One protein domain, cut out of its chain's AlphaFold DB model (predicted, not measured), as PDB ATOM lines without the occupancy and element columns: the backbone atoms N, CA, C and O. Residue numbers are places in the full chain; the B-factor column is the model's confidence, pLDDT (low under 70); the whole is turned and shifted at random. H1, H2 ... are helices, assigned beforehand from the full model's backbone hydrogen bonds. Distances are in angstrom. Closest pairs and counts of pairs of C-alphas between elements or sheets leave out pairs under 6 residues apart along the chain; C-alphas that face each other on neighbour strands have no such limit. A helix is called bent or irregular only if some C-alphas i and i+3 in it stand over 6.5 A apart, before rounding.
ATOM      1  N   ALA A   7     -27.141  26.087 -42.082       88.38
ATOM      2  CA  ALA A   7     -27.453  24.728 -41.643       88.38
ATOM      3  C   ALA A   7     -26.200  23.839 -41.549       88.38
ATOM      4  O   ALA A   7     -26.039  23.100 -40.582       88.38
ATOM      5  N   GLU A   8     -25.277  23.945 -42.510       89.06
ATOM      6  CA  GLU A   8     -24.018  23.191 -42.482       89.06
ATOM      7  C   GLU A   8     -23.123  23.611 -41.321       89.06
ATOM      8  O   GLU A   8     -22.484  22.761 -40.711       89.06
ATOM      9  N   ARG A   9     -23.091  24.904 -40.986       92.25
ATOM     10  CA  ARG A   9     -22.310  25.404 -39.845       92.25
ATOM     11  C   ARG A   9     -22.832  24.835 -38.528       92.25
ATOM     12  O   ARG A   9     -22.047  24.306 -37.747       92.25
ATOM     13  N   ILE A  10     -24.154  24.878 -38.329       93.00
ATOM     14  CA  ILE A  10     -24.819  24.305 -37.149       93.00
ATOM     15  C   ILE A  10     -24.520  22.810 -37.038       93.00
ATOM     16  O   ILE A  10     -24.193  22.318 -35.956       93.00
ATOM     17  N   GLU A  11     -24.605  22.087 -38.153       92.19
ATOM     18  CA  GLU A  11     -24.355  20.651 -38.158       92.19
ATOM     19  C   GLU A  11     -22.883  20.331 -37.869       92.19
ATOM     20  O   GLU A  11     -22.603  19.489 -37.020       92.19
ATOM     21  N   VAL A  12     -21.930  21.045 -38.475       92.06
ATOM     22  CA  VAL A  12     -20.497  20.883 -38.174       92.06
ATOM     23  C   VAL A  12     -20.210  21.153 -36.694       92.06
ATOM     24  O   VAL A  12     -19.507  20.365 -36.061       92.06
ATOM     25  N   ASP A  13     -20.782  22.208 -36.111       93.00
ATOM     26  CA  ASP A  13     -20.623  22.508 -34.685       93.00
ATOM     27  C   ASP A  13     -21.199  21.406 -33.791       93.00
ATOM     28  O   ASP A  13     -20.573  20.995 -32.807       93.00
ATOM     29  N   ARG A  14     -22.385  20.893 -34.135       93.25
ATOM     30  CA  ARG A  14     -23.019  19.780 -33.424       93.25
ATOM     31  C   ARG A  14     -22.141  18.531 -33.464       93.25
ATOM     32  O   ARG A  14     -21.876  17.948 -32.411       93.25
ATOM     33  N   GLN A  15     -21.657  18.149 -34.643       91.31
ATOM     34  CA  GLN A  15     -20.801  16.976 -34.806       91.31
ATOM     35  C   GLN A  15     -19.464  17.149 -34.079       91.31
ATOM     36  O   GLN A  15     -18.990  16.232 -33.407       91.31
ATOM     37  N   TYR A  16     -18.894  18.352 -34.096       91.00
ATOM     38  CA  TYR A  16     -17.677  18.649 -33.350       91.00
ATOM     39  C   TYR A  16     -17.864  18.497 -31.829       91.00
ATOM     40  O   TYR A  16     -17.006  17.940 -31.144       91.00
ATOM     41  N   ARG A  17     -19.013  18.915 -31.275       93.06
ATOM     42  CA  ARG A  17     -19.340  18.698 -29.850       93.06
ATOM     43  C   ARG A  17     -19.473  17.214 -29.504       93.06
ATOM     44  O   ARG A  17     -18.989  16.796 -28.450       93.06
ATOM     45  N   ILE A  18     -20.088  16.420 -30.383       92.38
ATOM     46  CA  ILE A  18     -20.195  14.961 -30.218       92.38
ATOM     47  C   ILE A  18     -18.799  14.325 -30.200       92.38
ATOM     48  O   ILE A  18     -18.500  13.531 -29.308       92.38
ATOM     49  N   LEU A  19     -17.920  14.732 -31.120       90.50
ATOM     50  CA  LEU A  19     -16.527  14.283 -31.166       90.50
ATOM     51  C   LEU A  19     -15.770  14.611 -29.869       90.50
ATOM     52  O   LEU A  19     -15.117  13.739 -29.301       90.50
ATOM     53  N   VAL A  20     -15.883  15.845 -29.369       92.69
ATOM     54  CA  VAL A  20     -15.254  16.264 -28.105       92.69
ATOM     55  C   VAL A  20     -15.717  15.392 -26.936       92.69
ATOM     56  O   VAL A  20     -14.892  14.960 -26.130       92.69
ATOM     57  N   LYS A  21     -17.021  15.097 -26.850       92.31
ATOM     58  CA  LYS A  21     -17.569  14.225 -25.805       92.31
ATOM     59  C   LYS A  21     -17.021  12.797 -25.918       92.31
ATOM     60  O   LYS A  21     -16.562  12.244 -24.923       92.31
ATOM     61  N   ALA A  22     -16.988  12.240 -27.129       88.75
ATOM     62  CA  ALA A  22     -16.438  10.910 -27.394       88.75
ATOM     63  C   ALA A  22     -14.948  10.798 -27.021       88.75
ATOM     64  O   ALA A  22     -14.496   9.781 -26.498       88.75
ATOM     65  N   LEU A  23     -14.173  11.857 -27.268       89.75
ATOM     66  CA  LEU A  23     -12.764  11.926 -26.886       89.75
ATOM     67  C   LEU A  23     -12.572  12.019 -25.371       89.75
ATOM     68  O   LEU A  23     -11.686  11.351 -24.844       89.75
ATOM     69  N   HIS A  24     -13.408  12.802 -24.684       90.81
ATOM     70  CA  HIS A  24     -13.391  12.915 -23.223       90.81
ATOM     71  C   HIS A  24     -13.660  11.568 -22.540       90.81
ATOM     72  O   HIS A  24     -13.044  11.245 -21.526       90.81
ATOM     73  N   GLU A  25     -14.575  10.770 -23.099       87.19
ATOM     74  CA  GLU A  25     -14.874   9.430 -22.588       87.19
ATOM     75  C   GLU A  25     -13.631   8.533 -22.611       87.19
ATOM     76  O   GLU A  25     -13.404   7.816 -21.639       87.19
ATOM     77  N   LEU A  26     -12.788   8.626 -23.648       84.94
ATOM     78  CA  LEU A  26     -11.511   7.910 -23.723       84.94
ATOM     79  C   LEU A  26     -10.479   8.441 -22.722       84.94
ATOM     80  O   LEU A  26      -9.958   7.675 -21.910       84.94
ATOM     81  N   ASP A  27     -10.185   9.736 -22.800       88.06
ATOM     82  CA  ASP A  27      -9.183  10.416 -21.984       88.06
ATOM     83  C   ASP A  27      -9.604  11.886 -21.781       88.06
ATOM     84  O   ASP A  27      -9.770  12.613 -22.770       88.06
ATOM     85  N   PRO A  28      -9.748  12.361 -20.529       88.88
ATOM     86  CA  PRO A  28     -10.077  13.756 -20.237       88.88
ATOM     87  C   PRO A  28      -9.105  14.788 -20.835       88.88
ATOM     88  O   PRO A  28      -9.495  15.942 -21.025       88.88
ATOM     89  N   ALA A  29      -7.867  14.402 -21.169       90.75
ATOM     90  CA  ALA A  29      -6.886  15.279 -21.808       90.75
ATOM     91  C   ALA A  29      -7.116  15.457 -23.322       90.75
ATOM     92  O   ALA A  29      -6.794  16.510 -23.877       90.75
ATOM     93  N   HIS A  30      -7.718  14.482 -24.016       91.75
ATOM     94  CA  HIS A  30      -7.920  14.550 -25.471       91.75
ATOM     95  C   HIS A  30      -8.751  15.760 -25.945       91.75
ATOM     96  O   HIS A  30      -8.361  16.384 -26.935       91.75
ATOM     97  N   PRO A  31      -9.857  16.151 -25.276       92.94
ATOM     98  CA  PRO A  31     -10.586  17.377 -25.600       92.94
ATOM     99  C   PRO A  31      -9.723  18.633 -25.612       92.94
ATOM    100  O   PRO A  31      -9.948  19.517 -26.437       92.94
ATOM    101  N   ARG A  32      -8.753  18.732 -24.695       93.81
ATOM    102  CA  ARG A  32      -7.861  19.886 -24.606       93.81
ATOM    103  C   ARG A  32      -6.953  19.949 -25.831       93.81
ATOM    104  O   ARG A  32      -6.961  20.968 -26.513       93.81
ATOM    105  N   HIS A  33      -6.287  18.846 -26.169       93.12
ATOM    106  CA  HIS A  33      -5.441  18.771 -27.366       93.12
ATOM    107  C   HIS A  33      -6.229  19.062 -28.650       93.12
ATOM    108  O   HIS A  33      -5.751  19.782 -29.525       93.12
ATOM    109  N   LEU A  34      -7.465  18.556 -28.755       93.19
ATOM    110  CA  LEU A  34      -8.325  18.832 -29.905       93.19
ATOM    111  C   LEU A  34      -8.688  20.327 -30.007       93.19
ATOM    112  O   LEU A  34      -8.639  20.895 -31.096       93.19
ATOM    113  N   ARG A  35      -9.030  20.980 -28.888       93.12
ATOM    114  CA  ARG A  35      -9.323  22.425 -28.864       93.12
ATOM    115  C   ARG A  35      -8.096  23.271 -29.199       93.12
ATOM    116  O   ARG A  35      -8.234  24.229 -29.945       93.12
ATOM    117  N   GLU A  36      -6.918  22.908 -28.696       93.00
ATOM    118  CA  GLU A  36      -5.651  23.589 -29.008       93.00
ATOM    119  C   GLU A  36      -5.274  23.448 -30.494       93.00
ATOM    120  O   GLU A  36      -4.780  24.395 -31.108       93.00
ATOM    121  N   ALA A  37      -5.530  22.285 -31.103       91.25
ATOM    122  CA  ALA A  37      -5.376  22.096 -32.543       91.25
ATOM    123  C   ALA A  37      -6.385  22.945 -33.335       91.25
ATOM    124  O   ALA A  37      -5.993  23.635 -34.273       91.25
ATOM    125  N   LEU A  38      -7.664  22.953 -32.941       92.12
ATOM    126  CA  LEU A  38      -8.677  23.764 -33.620       92.12
ATOM    127  C   LEU A  38      -8.389  25.264 -33.517       92.12
ATOM    128  O   LEU A  38      -8.457  25.941 -34.532       92.12
ATOM    129  N   ALA A  39      -8.028  25.771 -32.337       91.81
ATOM    130  CA  ALA A  39      -7.739  27.191 -32.149       91.81
ATOM    131  C   ALA A  39      -6.604  27.663 -33.075       91.81
ATOM    132  O   ALA A  39      -6.721  28.708 -33.706       91.81
ATOM    133  N   ARG A  40      -5.546  26.855 -33.233       89.38
ATOM    134  CA  ARG A  40      -4.469  27.128 -34.200       89.38
ATOM    135  C   ARG A  40      -4.939  27.031 -35.652       89.38
ATOM    136  O   ARG A  40      -4.557  27.851 -36.478       89.38
ATOM    137  N   ALA A  41      -5.791  26.060 -35.980       86.88
ATOM    138  CA  ALA A  41      -6.354  25.949 -37.326       86.88
ATOM    139  C   ALA A  41      -7.271  27.137 -37.682       86.88
ATOM    140  O   ALA A  41      -7.313  27.541 -38.840       86.88
ATOM    141  N   GLU A  42      -7.988  27.697 -36.704       88.69
ATOM    142  CA  GLU A  42      -8.850  28.877 -36.860       88.69
ATOM    143  C   GLU A  42      -8.063  30.196 -36.962       88.69
ATOM    144  O   GLU A  42      -8.592  31.158 -37.511       88.69
ATOM    145  N   GLN A  43      -6.818  30.249 -36.468       84.81
ATOM    146  CA  GLN A  43      -5.924  31.411 -36.620       84.81
ATOM    147  C   GLN A  43      -5.374  31.565 -38.045       84.81
ATOM    148  O   GLN A  43      -5.024  32.668 -38.464       84.81
ATOM    149  N   ALA A  44      -5.332  30.477 -38.817       78.69
ATOM    150  CA  ALA A  44      -4.956  30.528 -40.221       78.69
ATOM    151  C   ALA A  44      -5.993  31.326 -41.050       78.69
ATOM    152  O   ALA A  44      -7.153  31.421 -40.651       78.69
ATOM    153  N   PRO A  45      -5.638  31.851 -42.244       67.44
ATOM    154  CA  PRO A  45      -6.547  32.598 -43.129       67.44
ATOM    155  C   PRO A  45      -7.597  31.701 -43.821       67.44
ATOM    156  O   PRO A  45      -7.861  31.812 -45.019       67.44
ATOM    157  N   THR A  46      -8.187  30.769 -43.076       71.94
ATOM    158  CA  THR A  46      -9.244  29.859 -43.502       71.94
ATOM    159  C   THR A  46     -10.555  30.219 -42.808       71.94
ATOM    160  O   THR A  46     -10.592  30.865 -41.768       71.94
ATOM    161  N   ASP A  47     -11.667  29.778 -43.385       83.94
ATOM    162  CA  ASP A  47     -12.957  29.830 -42.708       83.94
ATOM    163  C   ASP A  47     -12.966  28.926 -41.447       83.94
ATOM    164  O   ASP A  47     -12.501  27.785 -41.532       83.94
ATOM    165  N   PRO A  48     -13.533  29.364 -40.304       86.88
ATOM    166  CA  PRO A  48     -13.600  28.552 -39.085       86.88
ATOM    167  C   PRO A  48     -14.397  27.248 -39.231       86.88
ATOM    168  O   PRO A  48     -14.070  26.235 -38.604       86.88
ATOM    169  N   THR A  49     -15.456  27.227 -40.048       88.75
ATOM    170  CA  THR A  49     -16.207  25.989 -40.310       88.75
ATOM    171  C   THR A  49     -15.354  25.017 -41.119       88.75
ATOM    172  O   THR A  49     -15.275  23.835 -40.777       88.75
ATOM    173  N   LEU A  50     -14.634  25.520 -42.124       85.50
ATOM    174  CA  LEU A  50     -13.647  24.732 -42.856       85.50
ATOM    175  C   LEU A  50     -12.543  24.192 -41.935       85.50
ATOM    176  O   LEU A  50     -12.207  23.016 -42.035       85.50
ATOM    177  N   ALA A  51     -12.029  24.995 -40.997       88.06
ATOM    178  CA  ALA A  51     -11.021  24.556 -40.031       88.06
ATOM    179  C   ALA A  51     -11.502  23.350 -39.203       88.06
ATOM    180  O   ALA A  51     -10.801  22.341 -39.127       88.06
ATOM    181  N   ARG A  52     -12.731  23.394 -38.662       90.69
ATOM    182  CA  ARG A  52     -13.347  22.259 -37.937       90.69
ATOM    183  C   ARG A  52     -13.427  21.000 -38.795       90.69
ATOM    184  O   ARG A  52     -13.101  19.911 -38.326       90.69
ATOM    185  N   VAL A  53     -13.858  21.148 -40.046       87.88
ATOM    186  CA  VAL A  53     -13.978  20.034 -40.996       87.88
ATOM    187  C   VAL A  53     -12.611  19.428 -41.311       87.88
ATOM    188  O   VAL A  53     -12.477  18.204 -41.305       87.88
ATOM    189  N   LEU A  54     -11.592  20.259 -41.546       87.19
ATOM    190  CA  LEU A  54     -10.227  19.805 -41.813       87.19
ATOM    191  C   LEU A  54      -9.640  19.080 -40.599       87.19
ATOM    192  O   LEU A  54      -9.154  17.962 -40.739       87.19
ATOM    193  N   VAL A  55      -9.762  19.653 -39.400       90.81
ATOM    194  CA  VAL A  55      -9.322  19.009 -38.152       90.81
ATOM    195  C   VAL A  55     -10.018  17.657 -37.960       90.81
ATOM    196  O   VAL A  55      -9.353  16.651 -37.718       90.81
ATOM    197  N   ALA A  56     -11.342  17.589 -38.134       88.62
ATOM    198  CA  ALA A  56     -12.092  16.336 -38.026       88.62
ATOM    199  C   ALA A  56     -11.646  15.294 -39.071       88.62
ATOM    200  O   ALA A  56     -11.487  14.115 -38.753       88.62
ATOM    201  N   ARG A  57     -11.393  15.717 -40.314       84.94
ATOM    202  CA  ARG A  57     -10.876  14.845 -41.378       84.94
ATOM    203  C   ARG A  57      -9.515  14.256 -41.014       84.94
ATOM    204  O   ARG A  57      -9.292  13.071 -41.252       84.94
ATOM    205  N   GLU A  58      -8.633  15.045 -40.416       88.00
ATOM    206  CA  GLU A  58      -7.301  14.591 -40.014       88.00
ATOM    207  C   GLU A  58      -7.339  13.623 -38.833       88.00
ATOM    208  O   GLU A  58      -6.626  12.618 -38.841       88.00
ATOM    209  N   VAL A  59      -8.243  13.840 -37.875       88.81
ATOM    210  CA  VAL A  59      -8.527  12.846 -36.829       88.81
ATOM    211  C   VAL A  59      -8.979  11.527 -37.460       88.81
ATOM    212  O   VAL A  59      -8.450  10.470 -37.116       88.81
ATOM    213  N   LEU A  60      -9.915  11.567 -38.416       84.56
ATOM    214  CA  LEU A  60     -10.391  10.365 -39.110       84.56
ATOM    215  C   LEU A  60      -9.266   9.666 -39.890       84.56
ATOM    216  O   LEU A  60      -9.181   8.439 -39.878       84.56
ATOM    217  N   ARG A  61      -8.378  10.435 -40.523       80.06
ATOM    218  CA  ARG A  61      -7.193   9.915 -41.214       80.06
ATOM    219  C   ARG A  61      -6.252   9.188 -40.255       80.06
ATOM    220  O   ARG A  61      -5.835   8.064 -40.533       80.06
ATOM    221  N   GLY A  62      -5.968   9.794 -39.102       82.88
ATOM    222  CA  GLY A  62      -5.188   9.164 -38.039       82.88
ATOM    223  C   GLY A  62      -5.847   7.883 -37.517       82.88
ATOM    224  O   GLY A  62      -5.170   6.868 -37.351       82.88
ATOM    225  N   VAL A  63      -7.175   7.894 -37.342       83.19
ATOM    226  CA  VAL A  63      -7.971   6.716 -36.949       83.19
ATOM    227  C   VAL A  63      -7.864   5.590 -37.973       83.19
ATOM    228  O   VAL A  63      -7.742   4.427 -37.587       83.19
ATOM    229  N   ALA A  64      -7.895   5.919 -39.262       78.31
ATOM    230  CA  ALA A  64      -7.799   4.961 -40.357       78.31
ATOM    231  C   ALA A  64      -6.367   4.442 -40.593       78.31
ATOM    232  O   ALA A  64      -6.185   3.521 -41.384       78.31
ATOM    233  N   TRP A  65      -5.360   5.004 -39.906       72.25
ATOM    234  CA  TRP A  65      -3.933   4.748 -40.145       72.25
ATOM    235  C   TRP A  65      -3.512   5.045 -41.594       72.25
ATOM    236  O   TRP A  65      -2.511   4.527 -42.090       72.25
ATOM    237  N   GLU A  66      -4.256   5.917 -42.274       63.31
ATOM    238  CA  GLU A  66      -3.972   6.331 -43.641       63.31
ATOM    239  C   GLU A  66      -2.705   7.208 -43.645       63.31
ATOM    240  O   GLU A  66      -2.706   8.366 -43.223       63.31
ATOM    241  N   GLY A  67      -1.584   6.641 -44.104       52.50
ATOM    242  CA  GLY A  67      -0.273   7.308 -44.136       52.50
ATOM    243  C   GLY A  67      -0.159   8.490 -45.106       52.50
ATOM    244  O   GLY A  67       0.834   9.209 -45.068       52.50
ATOM    245  N   ARG A  68      -1.159   8.719 -45.967       53.34
ATOM    246  CA  ARG A  68      -1.170   9.836 -46.922       53.34
ATOM    247  C   ARG A  68      -1.761  11.083 -46.276       53.34
ATOM    248  O   ARG A  68      -2.974  11.253 -46.266       53.34
ATOM    249  N   SER A  69      -0.906  11.941 -45.726       49.47
ATOM    250  CA  SER A  69      -1.311  13.247 -45.196       49.47
ATOM    251  C   SER A  69      -1.763  14.201 -46.300       49.47
ATOM    252  O   SER A  69      -1.205  14.131 -47.395       49.47
ATOM    253  N   PRO A  70      -2.693  15.146 -46.060       49.41
ATOM    254  CA  PRO A  70      -2.818  16.308 -46.940       49.41
ATOM    255  C   PRO A  70      -1.474  17.036 -47.116       49.41
ATOM    256  O   PRO A  70      -1.249  17.598 -48.177       49.41
ATOM    257  N   LEU A  71      -0.538  16.921 -46.158       45.75
ATOM    258  CA  LEU A  71       0.853  17.388 -46.289       45.75
ATOM    259  C   LEU A  71       1.674  16.611 -47.334       45.75
ATOM    260  O   LEU A  71       2.699  17.094 -47.797       45.75
ATOM    261  N   THR A  72       1.258  15.390 -47.685       42.50
ATOM    262  CA  THR A  72       1.918  14.551 -48.704       42.50
ATOM    263  C   THR A  72       1.324  14.724 -50.098       42.50
ATOM    264  O   THR A  72       1.881  14.201 -51.065       42.50
ATOM    265  N   VAL A  73       0.213  15.458 -50.231       43.56
ATOM    266  CA  VAL A  73      -0.288  15.861 -51.544       43.56
ATOM    267  C   VAL A  73       0.598  17.012 -52.009       43.56
ATOM    268  O   VAL A  73       0.478  18.135 -51.521       43.56
ATOM    269  N   ARG A  74       1.538  16.705 -52.915       37.62
ATOM    270  CA  ARG A  74       2.316  17.712 -53.648       37.62
ATOM    271  C   ARG A  74       1.332  18.765 -54.179       37.62
ATOM    272  O   ARG A  74       0.309  18.387 -54.739       37.62
ATOM    273  N   ASP A  75       1.634  20.042 -53.943       40.97
ATOM    274  CA  ASP A  75       0.957  21.239 -54.484       40.97
ATOM    275  C   ASP A  75      -0.031  22.005 -53.573       40.97
ATOM    276  O   ASP A  75      -0.585  23.014 -54.008       40.97
ATOM    277  N   MET A  76      -0.202  21.647 -52.291       47.50
ATOM    278  CA  MET A  76      -0.811  22.563 -51.300       47.50
ATOM    279  C   MET A  76       0.250  23.188 -50.386       47.50
ATOM    280  O   MET A  76       0.668  22.587 -49.397       47.50
ATOM    281  N   THR A  77       0.653  24.433 -50.656       59.75
ATOM    282  CA  THR A  77       1.319  25.275 -49.648       59.75
ATOM    283  C   THR A  77       0.302  25.668 -48.580       59.75
ATOM    284  O   THR A  77      -0.454  26.625 -48.746       59.75
ATOM    285  N   LEU A  78       0.257  24.897 -47.495       68.56
ATOM    286  CA  LEU A  78      -0.522  25.229 -46.304       68.56
ATOM    287  C   LEU A  78       0.262  26.224 -45.431       68.56
ATOM    288  O   LEU A  78       1.474  26.056 -45.271       68.56
ATOM    289  N   PRO A  79      -0.400  27.223 -44.821       78.06
ATOM    290  CA  PRO A  79       0.208  28.031 -43.765       78.06
ATOM    291  C   PRO A  79       0.786  27.133 -42.663       78.06
ATOM    292  O   PRO A  79       0.149  26.149 -42.276       78.06
ATOM    293  N   GLY A  80       1.974  27.463 -42.143       79.06
ATOM    294  CA  GLY A  80       2.697  26.607 -41.189       79.06
ATOM    295  C   GLY A  80       1.887  26.252 -39.936       79.06
ATOM    296  O   GLY A  80       1.892  25.102 -39.497       79.06
ATOM    297  N   GLU A  81       1.115  27.206 -39.411       80.44
ATOM    298  CA  GLU A  81       0.230  26.992 -38.259       80.44
ATOM    299  C   GLU A  81      -0.890  25.989 -38.558       80.44
ATOM    300  O   GLU A  81      -1.139  25.080 -37.763       80.44
ATOM    301  N   LEU A  82      -1.510  26.089 -39.741       82.88
ATOM    302  CA  LEU A  82      -2.537  25.149 -40.186       82.88
ATOM    303  C   LEU A  82      -1.941  23.752 -40.376       82.88
ATOM    304  O   LEU A  82      -2.506  22.773 -39.900       82.88
ATOM    305  N   ALA A  83      -0.774  23.648 -41.014       83.25
ATOM    306  CA  ALA A  83      -0.078  22.376 -41.191       83.25
ATOM    307  C   ALA A  83       0.235  21.697 -39.844       83.25
ATOM    308  O   ALA A  83      -0.038  20.506 -39.670       83.25
ATOM    309  N   SER A  84       0.746  22.457 -38.869       85.00
ATOM    310  CA  SER A  84       1.016  21.949 -37.522       85.00
ATOM    311  C   SER A  84      -0.263  21.500 -36.814       85.00
ATOM    312  O   SER A  84      -0.280  20.421 -36.220       85.00
ATOM    313  N   ALA A  85      -1.336  22.291 -36.887       89.19
ATOM    314  CA  ALA A  85      -2.620  21.962 -36.277       89.19
ATOM    315  C   ALA A  85      -3.214  20.660 -36.840       89.19
ATOM    316  O   ALA A  85      -3.668  19.797 -36.087       89.19
ATOM    317  N   LEU A  86      -3.163  20.491 -38.163       89.44
ATOM    318  CA  LEU A  86      -3.639  19.293 -38.856       89.44
ATOM    319  C   LEU A  86      -2.793  18.055 -38.525       89.44
ATOM    320  O   LEU A  86      -3.343  16.978 -38.291       89.44
ATOM    321  N   SER A  87      -1.471  18.208 -38.420       88.75
ATOM    322  CA  SER A  87      -0.581  17.142 -37.942       88.75
ATOM    323  C   SER A  87      -0.939  16.700 -36.518       88.75
ATOM    324  O   SER A  87      -0.972  15.506 -36.221       88.75
ATOM    325  N   ASP A  88      -1.215  17.636 -35.612       91.12
ATOM    326  CA  ASP A  88      -1.564  17.288 -34.231       91.12
ATOM    327  C   ASP A  88      -2.942  16.616 -34.137       91.12
ATOM    328  O   ASP A  88      -3.110  15.650 -33.386       91.12
ATOM    329  N   ALA A  89      -3.897  17.033 -34.973       90.50
ATOM    330  CA  ALA A  89      -5.178  16.353 -35.133       90.50
ATOM    331  C   ALA A  89      -5.015  14.905 -35.646       90.50
ATOM    332  O   ALA A  89      -5.655  13.986 -35.130       90.50
ATOM    333  N   GLU A  90      -4.113  14.662 -36.602       90.44
ATOM    334  CA  GLU A  90      -3.780  13.308 -37.061       90.44
ATOM    335  C   GLU A  90      -3.169  12.456 -35.942       90.44
ATOM    336  O   GLU A  90      -3.590  11.315 -35.736       90.44
ATOM    337  N   LYS A  91      -2.182  12.986 -35.207       89.81
ATOM    338  CA  LYS A  91      -1.552  12.273 -34.081       89.81
ATOM    339  C   LYS A  91      -2.591  11.878 -33.036       89.81
ATOM    340  O   LYS A  91      -2.575  10.740 -32.564       89.81
ATOM    341  N   LEU A  92      -3.529  12.779 -32.733       90.62
ATOM    342  CA  LEU A  92      -4.668  12.483 -31.870       90.62
ATOM    343  C   LEU A  92      -5.510  11.332 -32.443       90.62
ATOM    344  O   LEU A  92      -5.803  10.371 -31.732       90.62
ATOM    345  N   GLY A  93      -5.825  11.374 -33.740       88.31
ATOM    346  CA  GLY A  93      -6.499  10.290 -34.454       88.31
ATOM    347  C   GLY A  93      -5.779   8.941 -34.342       88.31
ATOM    348  O   GLY A  93      -6.407   7.923 -34.059       88.31
ATOM    349  N   ARG A  94      -4.449   8.915 -34.492       87.62
ATOM    350  CA  ARG A  94      -3.636   7.694 -34.337       87.62
ATOM    351  C   ARG A  94      -3.675   7.153 -32.913       87.62
ATOM    352  O   ARG A  94      -3.798   5.941 -32.727       87.62
ATOM    353  N   ALA A  95      -3.619   8.040 -31.917       86.56
ATOM    354  CA  ALA A  95      -3.717   7.663 -30.511       86.56
ATOM    355  C   ALA A  95      -5.049   6.958 -30.208       86.56
ATOM    356  O   ALA A  95      -5.074   5.983 -29.448       86.56
ATOM    357  N   ILE A  96      -6.138   7.394 -30.857       83.38
ATOM    358  CA  ILE A  96      -7.467   6.807 -30.659       83.38
ATOM    359  C   ILE A  96      -7.825   5.678 -31.643       83.38
ATOM    360  O   ILE A  96      -8.754   4.912 -31.382       83.38
ATOM    361  N   GLY A  97      -7.086   5.512 -32.746       81.50
ATOM    362  CA  GLY A  97      -7.436   4.596 -33.842       81.50
ATOM    363  C   GLY A  97      -7.648   3.142 -33.408       81.50
ATOM    364  O   GLY A  97      -8.594   2.489 -33.849       81.50
ATOM    365  N   ARG A  98      -6.846   2.654 -32.450       75.56
ATOM    366  CA  ARG A  98      -6.985   1.297 -31.880       75.56
ATOM    367  C   ARG A  98      -8.296   1.062 -31.117       75.56
ATOM    368  O   ARG A  98      -8.683  -0.086 -30.941       75.56
ATOM    369  N   PHE A  99      -8.948   2.125 -30.647       77.06
ATOM    370  CA  PHE A  99     -10.224   2.071 -29.924       77.06
ATOM    371  C   PHE A  99     -11.422   2.385 -30.832       77.06
ATOM    372  O   PHE A  99     -12.568   2.127 -30.462       77.06
ATOM    373  N   ALA A 100     -11.164   2.979 -32.001       70.06
ATOM    374  CA  ALA A 100     -12.171   3.335 -32.992       70.06
ATOM    375  C   ALA A 100     -12.450   2.200 -33.991       70.06
ATOM    376  O   ALA A 100     -13.590   2.061 -34.446       70.06
ATOM    377  N   TYR A 101     -11.463   1.347 -34.283       63.88
ATOM    378  CA  TYR A 101     -11.674   0.125 -35.061       63.88
ATOM    379  C   TYR A 101     -12.534  -0.898 -34.294       63.88
ATOM    380  O   TYR A 101     -12.406  -1.013 -33.074       63.88
ATOM    381  N   PRO A 102     -13.411  -1.664 -34.976       55.47
ATOM    382  CA  PRO A 102     -14.128  -2.764 -34.341       55.47
ATOM    383  C   PRO A 102     -13.138  -3.775 -33.727       55.47
ATOM    384  O   PRO A 102     -12.061  -3.983 -34.292       55.47
ATOM    385  N   PRO A 103     -13.495  -4.446 -32.615       52.22
ATOM    386  CA  PRO A 103     -12.602  -5.268 -31.779       52.22
ATOM    387  C   PRO A 103     -12.063  -6.557 -32.439       52.22
ATOM    388  O   PRO A 103     -11.578  -7.460 -31.764       52.22
ATOM    389  N   ARG A 104     -12.080  -6.662 -33.770       47.50
ATOM    390  CA  ARG A 104     -11.728  -7.853 -34.560       47.50
ATOM    391  C   ARG A 104     -10.241  -8.257 -34.532       47.50
ATOM    392  O   ARG A 104      -9.848  -9.110 -35.318       47.50
ATOM    393  N   ARG A 105      -9.399  -7.696 -33.652       48.72
ATOM    394  CA  ARG A 105      -7.966  -8.064 -33.527       48.72
ATOM    395  C   ARG A 105      -7.630  -9.005 -32.358       48.72
ATOM    396  O   ARG A 105      -6.459  -9.199 -32.053       48.72
ATOM    397  N   GLY A 106      -8.630  -9.668 -31.776       51.53
ATOM    398  CA  GLY A 106      -8.426 -10.886 -30.984       51.53
ATOM    399  C   GLY A 106      -8.348 -10.699 -29.467       51.53
ATOM    400  O   GLY A 106      -8.433  -9.587 -28.946       51.53
ATOM    401  N   LEU A 107      -8.192 -11.838 -28.781       51.31
ATOM    402  CA  LEU A 107      -8.231 -12.061 -27.325       51.31
ATOM    403  C   LEU A 107      -7.482 -10.990 -26.497       51.31
ATOM    404  O   LEU A 107      -7.946 -10.586 -25.435       51.31
ATOM    405  N   LEU A 108      -6.369 -10.458 -27.015       51.34
ATOM    406  CA  LEU A 108      -5.575  -9.381 -26.399       51.34
ATOM    407  C   LEU A 108      -6.353  -8.066 -26.205       51.34
ATOM    408  O   LEU A 108      -6.131  -7.356 -25.225       51.34
ATOM    409  N   GLY A 109      -7.278  -7.738 -27.112       54.94
ATOM    410  CA  GLY A 109      -8.148  -6.563 -26.998       54.94
ATOM    411  C   GLY A 109      -9.232  -6.712 -25.927       54.94
ATOM    412  O   GLY A 109      -9.653  -5.711 -25.360       54.94
ATOM    413  N   MET A 110      -9.637  -7.950 -25.619       52.69
ATOM    414  CA  MET A 110     -10.561  -8.262 -24.522       52.69
ATOM    415  C   MET A 110      -9.867  -8.254 -23.154       52.69
ATOM    416  O   MET A 110     -10.489  -7.897 -22.157       52.69
ATOM    417  N   ILE A 111      -8.584  -8.626 -23.098       56.59
ATOM    418  CA  ILE A 111      -7.796  -8.678 -21.853       56.59
ATOM    419  C   ILE A 111      -7.419  -7.265 -21.368       56.59
ATOM    420  O   ILE A 111      -7.339  -7.006 -20.167       56.59
ATOM    421  N   LEU A 112      -7.235  -6.311 -22.284       57.12
ATOM    422  CA  LEU A 112      -6.982  -4.915 -21.937       57.12
ATOM    423  C   LEU A 112      -8.309  -4.197 -21.633       57.12
ATOM    424  O   LEU A 112      -8.993  -3.769 -22.558       57.12
ATOM    425  N   LYS A 113      -8.649  -3.996 -20.348       56.09
ATOM    426  CA  LYS A 113      -9.748  -3.104 -19.914       56.09
ATOM    427  C   LYS A 113      -9.506  -1.689 -20.450       56.09
ATOM    428  O   LYS A 113      -8.799  -0.889 -19.840       56.09
ATOM    429  N   ARG A 114     -10.044  -1.384 -21.626       62.88
ATOM    430  CA  ARG A 114      -9.816  -0.124 -22.330       62.88
ATOM    431  C   ARG A 114     -11.141   0.516 -22.692       62.88
ATOM    432  O   ARG A 114     -12.056  -0.157 -23.155       62.88
ATOM    433  N   LYS A 115     -11.225   1.830 -22.485       70.06
ATOM    434  CA  LYS A 115     -12.373   2.631 -22.909       70.06
ATOM    435  C   LYS A 115     -12.438   2.619 -24.439       70.06
ATOM    436  O   LYS A 115     -11.406   2.755 -25.095       70.06
ATOM    437  N   SER A 116     -13.616   2.386 -25.002       74.94
ATOM    438  CA  SER A 116     -13.845   2.353 -26.450       74.94
ATOM    439  C   SER A 116     -14.211   3.743 -26.969       74.94
ATOM    440  O   SER A 116     -14.743   4.571 -26.232       74.94
ATOM    441  N   PHE A 117     -13.909   4.023 -28.239       81.62
ATOM    442  CA  PHE A 117     -14.350   5.270 -28.861       81.62
ATOM    443  C   PHE A 117     -15.832   5.156 -29.231       81.62
ATOM    444  O   PHE A 117     -16.224   4.184 -29.890       81.62
ATOM    445  N   SER A 118     -16.645   6.126 -28.809       84.56
ATOM    446  CA  SER A 118     -18.102   6.041 -28.945       84.56
ATOM    447  C   SER A 118     -18.554   5.991 -30.410       84.56
ATOM    448  O   SER A 118     -17.934   6.578 -31.300       84.56
ATOM    449  N   GLN A 119     -19.658   5.284 -30.669       85.19
ATOM    450  CA  GLN A 119     -20.241   5.166 -32.010       85.19
ATOM    451  C   GLN A 119     -20.636   6.539 -32.576       85.19
ATOM    452  O   GLN A 119     -20.292   6.859 -33.712       85.19
ATOM    453  N   ALA A 120     -21.246   7.386 -31.743       83.62
ATOM    454  CA  ALA A 120     -21.609   8.753 -32.105       83.62
ATOM    455  C   ALA A 120     -20.387   9.588 -32.533       83.62
ATOM    456  O   ALA A 120     -20.464  10.356 -33.488       83.62
ATOM    457  N   GLY A 121     -19.228   9.409 -31.882       84.44
ATOM    458  CA  GLY A 121     -17.983  10.069 -32.284       84.44
ATOM    459  C   GLY A 121     -17.492   9.645 -33.672       84.44
ATOM    460  O   GLY A 121     -16.975  10.471 -34.423       84.44
ATOM    461  N   LYS A 122     -17.676   8.372 -34.047       85.00
ATOM    462  CA  LYS A 122     -17.312   7.861 -35.384       85.00
ATOM    463  C   LYS A 122     -18.216   8.444 -36.462       85.00
ATOM    464  O   LYS A 122     -17.724   8.907 -37.489       85.00
ATOM    465  N   GLU A 123     -19.521   8.449 -36.209       85.62
ATOM    466  CA  GLU A 123     -20.516   9.041 -37.106       85.62
ATOM    467  C   GLU A 123     -20.245  10.532 -37.311       85.62
ATOM    468  O   GLU A 123     -20.203  10.991 -38.452       85.62
ATOM    469  N   ALA A 124     -19.925  11.262 -36.240       85.38
ATOM    470  CA  ALA A 124     -19.575  12.677 -36.311       85.38
ATOM    471  C   ALA A 124     -18.397  12.966 -37.252       85.38
ATOM    472  O   ALA A 124     -18.472  13.869 -38.089       85.38
ATOM    473  N   LEU A 125     -17.325  12.170 -37.175       84.88
ATOM    474  CA  LEU A 125     -16.177  12.298 -38.078       84.88
ATOM    475  C   LEU A 125     -16.572  12.061 -39.545       84.88
ATOM    476  O   LEU A 125     -16.151  12.808 -40.433       84.88
ATOM    477  N   MET A 126     -17.397  11.042 -39.802       86.38
ATOM    478  CA  MET A 126     -17.867  10.715 -41.150       86.38
ATOM    479  C   MET A 126     -18.766  11.813 -41.725       86.38
ATOM    480  O   MET A 126     -18.591  12.197 -42.885       86.38
ATOM    481  N   HIS A 127     -19.668  12.373 -40.915       85.31
ATOM    482  CA  HIS A 127     -20.527  13.488 -41.311       85.31
ATOM    483  C   HIS A 127     -19.716  14.745 -41.644       85.31
ATOM    484  O   HIS A 127     -19.908  15.320 -42.716       85.31
ATOM    485  N   CYS A 128     -18.752  15.136 -40.802       86.44
ATOM    486  CA  CYS A 128     -17.872  16.273 -41.092       86.44
ATOM    487  C   CYS A 128     -17.111  16.089 -42.416       86.44
ATOM    488  O   CYS A 128     -17.059  17.010 -43.232       86.44
ATOM    489  N   ARG A 129     -16.578  14.885 -42.680       82.69
ATOM    490  CA  ARG A 129     -15.914  14.566 -43.957       82.69
ATOM    491  C   ARG A 129     -16.869  14.677 -45.148       82.69
ATOM    492  O   ARG A 129     -16.481  15.223 -46.180       82.69
ATOM    493  N   ALA A 130     -18.097  14.177 -45.018       84.50
ATOM    494  CA  ALA A 130     -19.101  14.240 -46.077       84.50
ATOM    495  C   ALA A 130     -19.499  15.690 -46.408       84.50
ATOM    496  O   ALA A 130     -19.532  16.060 -47.583       84.50
ATOM    497  N   ILE A 131     -19.724  16.526 -45.386       84.94
ATOM    498  CA  ILE A 131     -20.040  17.954 -45.550       84.94
ATOM    499  C   ILE A 131     -18.872  18.687 -46.232       84.94
ATOM    500  O   ILE A 131     -19.091  19.450 -47.174       84.94
ATOM    501  N   GLY A 132     -17.630  18.405 -45.824       84.62
ATOM    502  CA  GLY A 132     -16.428  18.936 -46.476       84.62
ATOM    503  C   GLY A 132     -16.339  18.575 -47.960       84.62
ATOM    504  O   GLY A 132     -16.182  19.454 -48.804       84.62
ATOM    505  N   ALA A 133     -16.532  17.300 -48.304       82.88
ATOM    506  CA  ALA A 133     -16.516  16.848 -49.695       82.88
ATOM    507  C   ALA A 133     -17.641  17.488 -50.533       82.88
ATOM    508  O   ALA A 133     -17.427  17.880 -51.682       82.88
ATOM    509  N   ALA A 134     -18.843  17.635 -49.967       84.56
ATOM    510  CA  ALA A 134     -19.955  18.322 -50.623       84.56
ATOM    511  C   ALA A 134     -19.658  19.814 -50.853       84.56
ATOM    512  O   ALA A 134     -20.050  20.392 -51.870       84.56
ATOM    513  N   HIS A 135     -18.947  20.454 -49.925       83.88
ATOM    514  CA  HIS A 135     -18.476  21.825 -50.075       83.88
ATOM    515  C   HIS A 135     -17.439  21.969 -51.203       83.88
ATOM    516  O   HIS A 135     -17.632  22.793 -52.096       83.88
ATOM    517  N   GLU A 136     -16.399  21.132 -51.227       80.94
ATOM    518  CA  GLU A 136     -15.365  21.125 -52.279       80.94
ATOM    519  C   GLU A 136     -15.963  20.903 -53.683       80.94
ATOM    520  O   GLU A 136     -15.599  21.583 -54.649       80.94
ATOM    521  N   ARG A 137     -16.950  20.002 -53.807       82.06
ATOM    522  CA  ARG A 137     -17.689  19.775 -55.064       82.06
ATOM    523  C   ARG A 137     -18.442  21.021 -55.535       82.06
ATOM    524  O   ARG A 137     -18.382  21.365 -56.711       82.06
ATOM    525  N   ARG A 138     -19.110  21.741 -54.626       81.81
ATOM    526  CA  ARG A 138     -19.800  23.002 -54.962       81.81
ATOM    527  C   ARG A 138     -18.828  24.102 -55.382       81.81
ATOM    528  O   ARG A 138     -19.163  24.900 -56.253       81.81
ATOM    529  N   GLN A 139     -17.635  24.153 -54.792       76.88
ATOM    530  CA  GLN A 139     -16.609  25.122 -55.182       76.88
ATOM    531  C   GLN A 139     -16.007  24.819 -56.560       76.88
ATOM    532  O   GLN A 139     -15.835  25.727 -57.370       76.88
ATOM    533  N   SER A 140     -15.699  23.551 -56.837       71.00
ATOM    534  CA  SER A 140     -15.122  23.127 -58.120       71.00
ATOM    535  C   SER A 140     -16.108  23.269 -59.280       71.00
ATOM    536  O   SER A 140     -15.721  23.777 -60.329       71.00
ATOM    537  N   ALA A 141     -17.387  22.939 -59.074       63.34
ATOM    538  CA  ALA A 141     -18.443  23.121 -60.075       63.34
ATOM    539  C   ALA A 141     -18.718  24.598 -60.430       63.34
ATOM    540  O   ALA A 141     -19.291  24.884 -61.475       63.34
TER     541      ALA A 141
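This is residues 7 to 141 of the 151 residues of an uncharacterized protein of Sphingomonas piscis (UniProt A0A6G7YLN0). H1, H2 and H4 pack round H3 in a helical bundle, long H6 crosses H3 on another side, and a loop with short H5 lies off one end. The 135 printed residues, with six named helices, H1 to H6, and no named strand, are all helix in class. The whole is compact, radius of gyration of the C-alphas 15.0 A, spanning 48 by 33 by 29 A.

Find C-alpha 7 at (-27.453, 24.728, -41.643); H1 runs 29.3 A to residue 26. H2 is residues 30 to 43, H3 48 to 64, H4 80 to 100, H5 107 to 111. H4 is irregular: C-alphas 95 and 98 are 7.3 A apart. H6, residues 119 to 141, ends at C-alpha 141 (-18.443, 23.121, -60.075).

Look first at H3, the hub: it touches H1, H2, H4 and H6. Its closest C-alphas to H4 are Val 63 and Gly 97, 3.8 A. H5 is apart from the other helices. Not every O i to N i+4 pair is within hydrogen-bond range in H1 (15 of 16) and H4 (15 of 17).

The printed part has no cut; the H3 to H4 link is long. pLDDT is under 70 at residues 45, 66 to 78, 101 to 114 and 141.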